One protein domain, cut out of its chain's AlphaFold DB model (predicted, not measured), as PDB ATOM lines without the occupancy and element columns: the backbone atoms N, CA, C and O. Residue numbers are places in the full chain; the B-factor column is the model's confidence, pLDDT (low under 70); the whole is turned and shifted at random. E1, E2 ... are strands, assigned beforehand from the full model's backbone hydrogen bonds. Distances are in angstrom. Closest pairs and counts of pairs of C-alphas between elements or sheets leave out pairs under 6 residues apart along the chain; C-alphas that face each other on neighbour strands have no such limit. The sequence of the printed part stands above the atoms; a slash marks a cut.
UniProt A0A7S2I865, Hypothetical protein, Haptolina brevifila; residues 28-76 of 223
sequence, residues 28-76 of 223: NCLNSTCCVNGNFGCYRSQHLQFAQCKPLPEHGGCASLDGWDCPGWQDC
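What this domain is: This is residues 28 to 76 of the 223 residues of the protein "Hypothetical protein" of Haptolina brevifila (UniProt A0A7S2I865). There is little regular structure: a small hairpin of two short strands, E1 and E2, sits among long loops. Residues 28 to 39 pass beside the hairpin before E1, and after E2 the chain swings out in a wide loop and folds back, so that residues 68 to 69 pair with E1. The printed part has 49 residues, with no named helix and two antiparallel strands, E1 then E2, holding 11 residues: all strand. It is compact, with a radius of gyration of the C-alphas of 10.0 A, and rounded, spanning 28 by 23 by 18 A.

Where its parts are: E1, residues 40 to 45, begins at C-alpha 40 (-7.799, -0.431, 3.370) and measures 15.3 A. E2, residues 51 to 55, measures 13.0 A and ends at C-alpha 55 (-11.575, 0.693, 5.235).

How they stand to each other: E1 and E2 form a hairpin with a tight link of 5 residues. They are antiparallel, with 140 degrees between their directions. C-alphas 44 and 51 face each other at 4.1 A. N 41 and O 54, 2.8 A apart, and N 43 and O 52, 2.9 A apart, are within hydrogen-bond range. Residues 44 to 45 of E1 pair antiparallel with residues 68 to 69.

The domain as a whole: The C-alphas farthest apart, of Gln 49 and His 59, are 28.2 A apart. The printed part has no cut. Mean pLDDT of the printed part is 82.6; residues 59 to 61 and 74 are under 70.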
ATOM      1  N   ASN A  28     -11.738  -8.185  -4.326       93.38
ATOM      2  CA  ASN A  28     -11.362  -9.474  -3.747       93.38
ATOM      3  C   ASN A  28      -9.855  -9.504  -3.474       93.38
ATOM      4  O   ASN A  28      -9.054  -9.385  -4.399       93.38
ATOM      5  N   CYS A  29      -9.490  -9.699  -2.212       92.81
ATOM      6  CA  CYS A  29      -8.104  -9.741  -1.754       92.81
ATOM      7  C   CYS A  29      -7.720 -11.099  -1.152       92.81
ATOM      8  O   CYS A  29      -6.701 -11.205  -0.480       92.81
ATOM      9  N   LEU A  30      -8.513 -12.153  -1.373       87.69
ATOM     10  CA  LEU A  30      -8.305 -13.459  -0.739       87.69
ATOM     11  C   LEU A  30      -6.942 -14.068  -1.081       87.69
ATOM     12  O   LEU A  30      -6.286 -14.610  -0.198       87.69
ATOM     13  N   ASN A  31      -6.513 -13.935  -2.338       83.25
ATOM     14  CA  ASN A  31      -5.244 -14.491  -2.812       83.25
ATOM     15  C   ASN A  31      -4.077 -13.505  -2.702       83.25
ATOM     16  O   ASN A  31      -2.956 -13.919  -2.439       83.25
ATOM     17  N   SER A  32      -4.324 -12.214  -2.947       85.69
ATOM     18  CA  SER A  32      -3.270 -11.191  -2.959       85.69
ATOM     19  C   SER A  32      -2.973 -10.621  -1.580       85.69
ATOM     20  O   SER A  32      -1.918 -10.023  -1.400       85.69
ATOM     21  N   THR A  33      -3.929 -10.736  -0.651       86.81
ATOM     22  CA  THR A  33      -3.863 -10.270   0.745       86.81
ATOM     23  C   THR A  33      -3.496  -8.792   0.886       86.81
ATOM     24  O   THR A  33      -3.174  -8.323   1.973       86.81
ATOM     25  N   CYS A  34      -3.575  -8.050  -0.217       89.38
ATOM     26  CA  CYS A  34      -3.083  -6.696  -0.370       89.38
ATOM     27  C   CYS A  34      -4.174  -5.821  -0.979       89.38
ATOM     28  O   CYS A  34      -4.884  -6.242  -1.898       89.38
ATOM     29  N   CYS A  35      -4.264  -4.586  -0.493       92.81
ATOM     30  CA  CYS A  35      -5.181  -3.564  -0.971       92.81
ATOM     31  C   CYS A  35      -4.385  -2.373  -1.517       92.81
ATOM     32  O   CYS A  35      -3.367  -1.998  -0.944       92.81
ATOM     33  N   VAL A  36      -4.835  -1.779  -2.625       91.75
ATOM     34  CA  VAL A  36      -4.129  -0.663  -3.295       91.75
ATOM     35  C   VAL A  36      -4.061   0.591  -2.410       91.75
ATOM     36  O   VAL A  36      -3.103   1.353  -2.492       91.75
ATOM     37  N   ASN A  37      -5.060   0.801  -1.549       85.69
ATOM     38  CA  ASN A  37      -5.137   1.967  -0.670       85.69
ATOM     39  C   ASN A  37      -4.570   1.644   0.717       85.69
ATOM     40  O   ASN A  37      -5.025   0.693   1.347       85.69
ATOM     41  N   GLY A  38      -3.670   2.490   1.232       81.69
ATOM     42  CA  GLY A  38      -3.082   2.325   2.572       81.69
ATOM     43  C   GLY A  38      -4.102   2.342   3.720       81.69
ATOM     44  O   GLY A  38      -3.862   1.734   4.757       81.69
ATOM     45  N   ASN A  39      -5.273   2.951   3.509       89.38
ATOM     46  CA  ASN A  39      -6.365   2.978   4.490       89.38
ATOM     47  C   ASN A  39      -7.312   1.772   4.368       89.38
ATOM     48  O   ASN A  39      -8.382   1.776   4.969       89.38
ATOM     49  N   PHE A  40      -6.983   0.767   3.551       92.56
ATOM     50  CA  PHE A  40      -7.799  -0.431   3.370       92.56
ATOM     51  C   PHE A  40      -7.056  -1.672   3.861       92.56
ATOM     52  O   PHE A  40      -5.888  -1.891   3.559       92.56
ATOM     53  N   GLY A  41      -7.784  -2.516   4.580       89.38
ATOM     54  CA  GLY A  41      -7.337  -3.811   5.061       89.38
ATOM     55  C   GLY A  41      -8.041  -4.937   4.318       89.38
ATOM     56  O   GLY A  41      -9.189  -4.782   3.904       89.38
ATOM     57  N   CYS A  42      -7.378  -6.081   4.148       91.75
ATOM     58  CA  CYS A  42      -8.002  -7.267   3.567       91.75
ATOM     59  C   CYS A  42      -8.763  -8.074   4.630       91.75
ATOM     60  O   CYS A  42      -8.182  -8.908   5.329       91.75
ATOM     61  N   TYR A  43     -10.070  -7.839   4.745       90.62
ATOM     62  CA  TYR A  43     -10.925  -8.536   5.702       90.62
ATOM     63  C   TYR A  43     -11.392  -9.869   5.128       90.62
ATOM     64  O   TYR A  43     -11.822  -9.916   3.975       90.62
ATOM     65  N   ARG A  44     -11.383 -10.943   5.920       89.75
ATOM     66  CA  ARG A  44     -11.902 -12.254   5.491       89.75
ATOM     67  C   ARG A  44     -13.305 -12.484   6.013       89.75
ATOM     68  O   ARG A  44     -13.571 -12.244   7.179       89.75
ATOM     69  N   SER A  45     -14.203 -12.977   5.178       89.00
ATOM     70  CA  SER A  45     -15.522 -13.396   5.634       89.00
ATOM     71  C   SER A  45     -15.422 -14.695   6.443       89.00
ATOM     72  O   SER A  45     -14.725 -15.631   6.069       89.00
ATOM     73  N   GLN A  46     -16.145 -14.767   7.554       79.44
ATOM     74  CA  GLN A  46     -16.209 -15.934   8.435       79.44
ATOM     75  C   GLN A  46     -17.099 -17.044   7.861       79.44
ATOM     76  O   GLN A  46     -16.905 -18.214   8.176       79.44
ATOM     77  N   HIS A  47     -18.079 -16.679   7.029       82.06
ATOM     78  CA  HIS A  47     -19.079 -17.604   6.486       82.06
ATOM     79  C   HIS A  47     -18.788 -18.008   5.040       82.06
ATOM     80  O   HIS A  47     -19.364 -18.968   4.538       82.06
ATOM     81  N   LEU A  48     -17.910 -17.270   4.359       82.19
ATOM     82  CA  LEU A  48     -17.614 -17.448   2.945       82.19
ATOM     83  C   LEU A  48     -16.100 -17.526   2.748       82.19
ATOM     84  O   LEU A  48     -15.347 -16.806   3.395       82.19
ATOM     85  N   GLN A  49     -15.652 -18.366   1.811       83.50
ATOM     86  CA  GLN A  49     -14.264 -18.411   1.321       83.50
ATOM     87  C   GLN A  49     -13.983 -17.164   0.464       83.50
ATOM     88  O   GLN A  49     -13.780 -17.235  -0.745       83.50
ATOM     89  N   PHE A  50     -14.082 -15.992   1.085       89.94
ATOM     90  CA  PHE A  50     -14.042 -14.692   0.438       89.94
ATOM     91  C   PHE A  50     -13.315 -13.700   1.338       89.94
ATOM     92  O   PHE A  50     -13.504 -13.704   2.554       89.94
ATOM     93  N   ALA A  51     -12.504 -12.832   0.745       91.94
ATOM     94  CA  ALA A  51     -11.915 -11.704   1.444       91.94
ATOM     95  C   ALA A  51     -12.034 -10.446   0.591       91.94
ATOM     96  O   ALA A  51     -11.935 -10.508  -0.637       91.94
ATOM     97  N   GLN A  52     -12.252  -9.315   1.250       94.56
ATOM     98  CA  GLN A  52     -12.543  -8.043   0.614       94.56
ATOM     99  C   GLN A  52     -11.741  -6.915   1.257       94.56
ATOM    100  O   GLN A  52     -11.647  -6.824   2.482       94.56
ATOM    101  N   CYS A  53     -11.213  -6.019   0.426       94.44
ATOM    102  CA  CYS A  53     -10.601  -4.786   0.900       94.44
ATOM    103  C   CYS A  53     -11.665  -3.860   1.498       94.44
ATOM    104  O   CYS A  53     -12.519  -3.364   0.766       94.44
ATOM    105  N   LYS A  54     -11.596  -3.571   2.799       92.69
ATOM    106  CA  LYS A  54     -12.483  -2.601   3.464       92.69
ATOM    107  C   LYS A  54     -11.675  -1.526   4.193       92.69
ATOM    108  O   LYS A  54     -10.509  -1.779   4.495       92.69
ATOM    109  N   PRO A  55     -12.259  -0.351   4.477       90.56
ATOM    110  CA  PRO A  55     -11.575   0.693   5.235       90.56
ATOM    111  C   PRO A  55     -11.096   0.186   6.604       90.56
ATOM    112  O   PRO A  55     -11.796  -0.577   7.274       90.56
ATOM    113  N   LEU A  56      -9.894   0.586   7.011       86.25
ATOM    114  CA  LEU A  56      -9.401   0.435   8.379       86.25
ATOM    115  C   LEU A  56      -9.899   1.623   9.220       86.25
ATOM    116  O   LEU A  56      -9.951   2.737   8.695       86.25
ATOM    117  N   PRO A  57     -10.274   1.422  10.496       80.62
ATOM    118  CA  PRO A  57     -10.593   2.537  11.384       80.62
ATOM    119  C   PRO A  57      -9.369   3.453  11.526       80.62
ATOM    120  O   PRO A  57      -8.264   2.961  11.742       80.62
ATOM    121  N   GLU A  58      -9.552   4.775  11.421       74.88
ATOM    122  CA  GLU A  58      -8.449   5.743  11.585       74.88
ATOM    123  C   GLU A  58      -7.877   5.723  13.011       74.88
ATOM    124  O   GLU A  58      -6.679   5.929  13.209       74.88
ATOM    125  N   HIS A  59      -8.719   5.401  13.998       51.06
ATOM    126  CA  HIS A  59      -8.350   5.272  15.400       51.06
ATOM    127  C   HIS A  59      -9.110   4.098  16.025       51.06
ATOM    128  O   HIS A  59     -10.340   4.064  16.014       51.06
ATOM    129  N   GLY A  60      -8.370   3.126  16.558       55.50
ATOM    130  CA  GLY A  60      -8.912   1.884  17.106       55.50
ATOM    131  C   GLY A  60      -8.450   0.682  16.294       55.50
ATOM    132  O   GLY A  60      -8.607   0.638  15.076       55.50
ATOM    133  N   GLY A  61      -7.836  -0.291  16.969       63.44
ATOM    134  CA  GLY A  61      -7.438  -1.546  16.339       63.44
ATOM    135  C   GLY A  61      -8.621  -2.186  15.613       63.44
ATOM    136  O   GLY A  61      -9.768  -2.066  16.041       63.44
ATOM    137  N   CYS A  62      -8.349  -2.846  14.491       74.19
ATOM    138  CA  CYS A  62      -9.389  -3.531  13.743       74.19
ATOM    139  C   CYS A  62     -10.117  -4.536  14.657       74.19
ATOM    140  O   CYS A  62      -9.498  -5.453  15.199       74.19
ATOM    141  N   ALA A  63     -11.432  -4.371  14.813       71.00
ATOM    142  CA  ALA A  63     -12.287  -5.320  15.516       71.00
ATOM    143  C   ALA A  63     -12.982  -6.238  14.504       71.00
ATOM    144  O   ALA A  63     -13.509  -5.781  13.489       71.00
ATOM    145  N   SER A  64     -12.994  -7.545  14.778       73.44
ATOM    146  CA  SER A  64     -13.700  -8.514  13.933       73.44
ATOM    147  C   SER A  64     -15.212  -8.375  14.144       73.44
ATOM    148  O   SER A  64     -15.760  -8.956  15.079       73.44
ATOM    149  N   LEU A  65     -15.878  -7.581  13.304       73.06
ATOM    150  CA  LEU A  65     -17.317  -7.295  13.366       73.06
ATOM    151  C   LEU A  65     -18.075  -7.986  12.220       73.06
ATOM    152  O   LEU A  65     -17.528  -8.217  11.141       73.06
ATOM    153  N   ASP A  66     -19.343  -8.330  12.465       74.06
ATOM    154  CA  ASP A  66     -20.330  -8.749  11.454       74.06
ATOM    155  C   ASP A  66     -19.886  -9.857  10.493       74.06
ATOM    156  O   ASP A  66     -20.087  -9.789   9.279       74.06
ATOM    157  N   GLY A  67     -19.256 -10.908  11.013       81.88
ATOM    158  CA  GLY A  67     -18.841 -12.005  10.146       81.88
ATOM    159  C   GLY A  67     -17.580 -11.704   9.330       81.88
ATOM    160  O   GLY A  67     -17.326 -12.427   8.372       81.88
ATOM    161  N   TRP A  68     -16.792 -10.681   9.682       85.88
ATOM    162  CA  TRP A  68     -15.505 -10.373   9.053       85.88
ATOM    163  C   TRP A  68     -14.344 -10.474  10.050       85.88
ATOM    164  O   TRP A  68     -14.439 -10.004  11.180       85.88
ATOM    165  N   ASP A  69     -13.266 -11.134   9.642       84.50
ATOM    166  CA  ASP A  69     -11.980 -11.206  10.329       84.50
ATOM    167  C   ASP A  69     -11.101 -10.043   9.863       84.50
ATOM    168  O   ASP A  69     -11.002  -9.765   8.662       84.50
ATOM    169  N   CYS A  70     -10.439  -9.394  10.811       83.00
ATOM    170  CA  CYS A  70      -9.469  -8.343  10.540       83.00
ATOM    171  C   CYS A  70      -8.245  -8.845   9.765       83.00
ATOM    172  O   CYS A  70      -7.847  -9.996   9.955       83.00
ATOM    173  N   PRO A  71      -7.630  -8.005   8.912       77.69
ATOM    174  CA  PRO A  71      -6.386  -8.348   8.220       77.69
ATOM    175  C   PRO A  71      -5.283  -8.771   9.202       77.69
ATOM    176  O   PRO A  71      -5.232  -8.278  10.327       77.69
ATOM    177  N   GLY A  72      -4.422  -9.698   8.770       70.69
ATOM    178  CA  GLY A  72      -3.451 -10.399   9.623       70.69
ATOM    179  C   GLY A  72      -3.799 -11.876   9.849       70.69
ATOM    180  O   GLY A  72      -2.973 -12.638  10.338       70.69
ATOM    181  N   TRP A  73      -4.991 -12.316   9.423       71.38
ATOM    182  CA  TRP A  73      -5.421 -13.722   9.467       71.38
ATOM    183  C   TRP A  73      -4.576 -14.656   8.581       71.38
ATOM    184  O   TRP A  73      -4.601 -15.873   8.768       71.38
ATOM    185  N   GLN A  74      -3.859 -14.101   7.603       68.88
ATOM    186  CA  GLN A  74      -3.050 -14.847   6.636       68.88
ATOM    187  C   GLN A  74      -1.774 -15.414   7.252       68.88
ATOM    188  O   GLN A  74      -1.365 -16.517   6.896       68.88
ATOM    189  N   ASP A  75      -1.212 -14.687   8.215       77.06
ATOM    190  CA  ASP A  75      -0.009 -15.089   8.941       77.06
ATOM    191  C   ASP A  75      -0.338 -15.990  10.133       77.06
ATOM    192  O   ASP A  75       0.549 -16.536  10.778       77.06
ATOM    193  N   CYS A  76      -1.618 -16.179  10.448       83.94
ATOM    194  CA  CYS A  76      -2.026 -17.029  11.553       83.94
ATOM    195  C   CYS A  76      -1.756 -18.501  11.251       83.94
ATOM    196  O   CYS A  76      -1.897 -18.975  10.122       83.94
TER     197      CYS A  76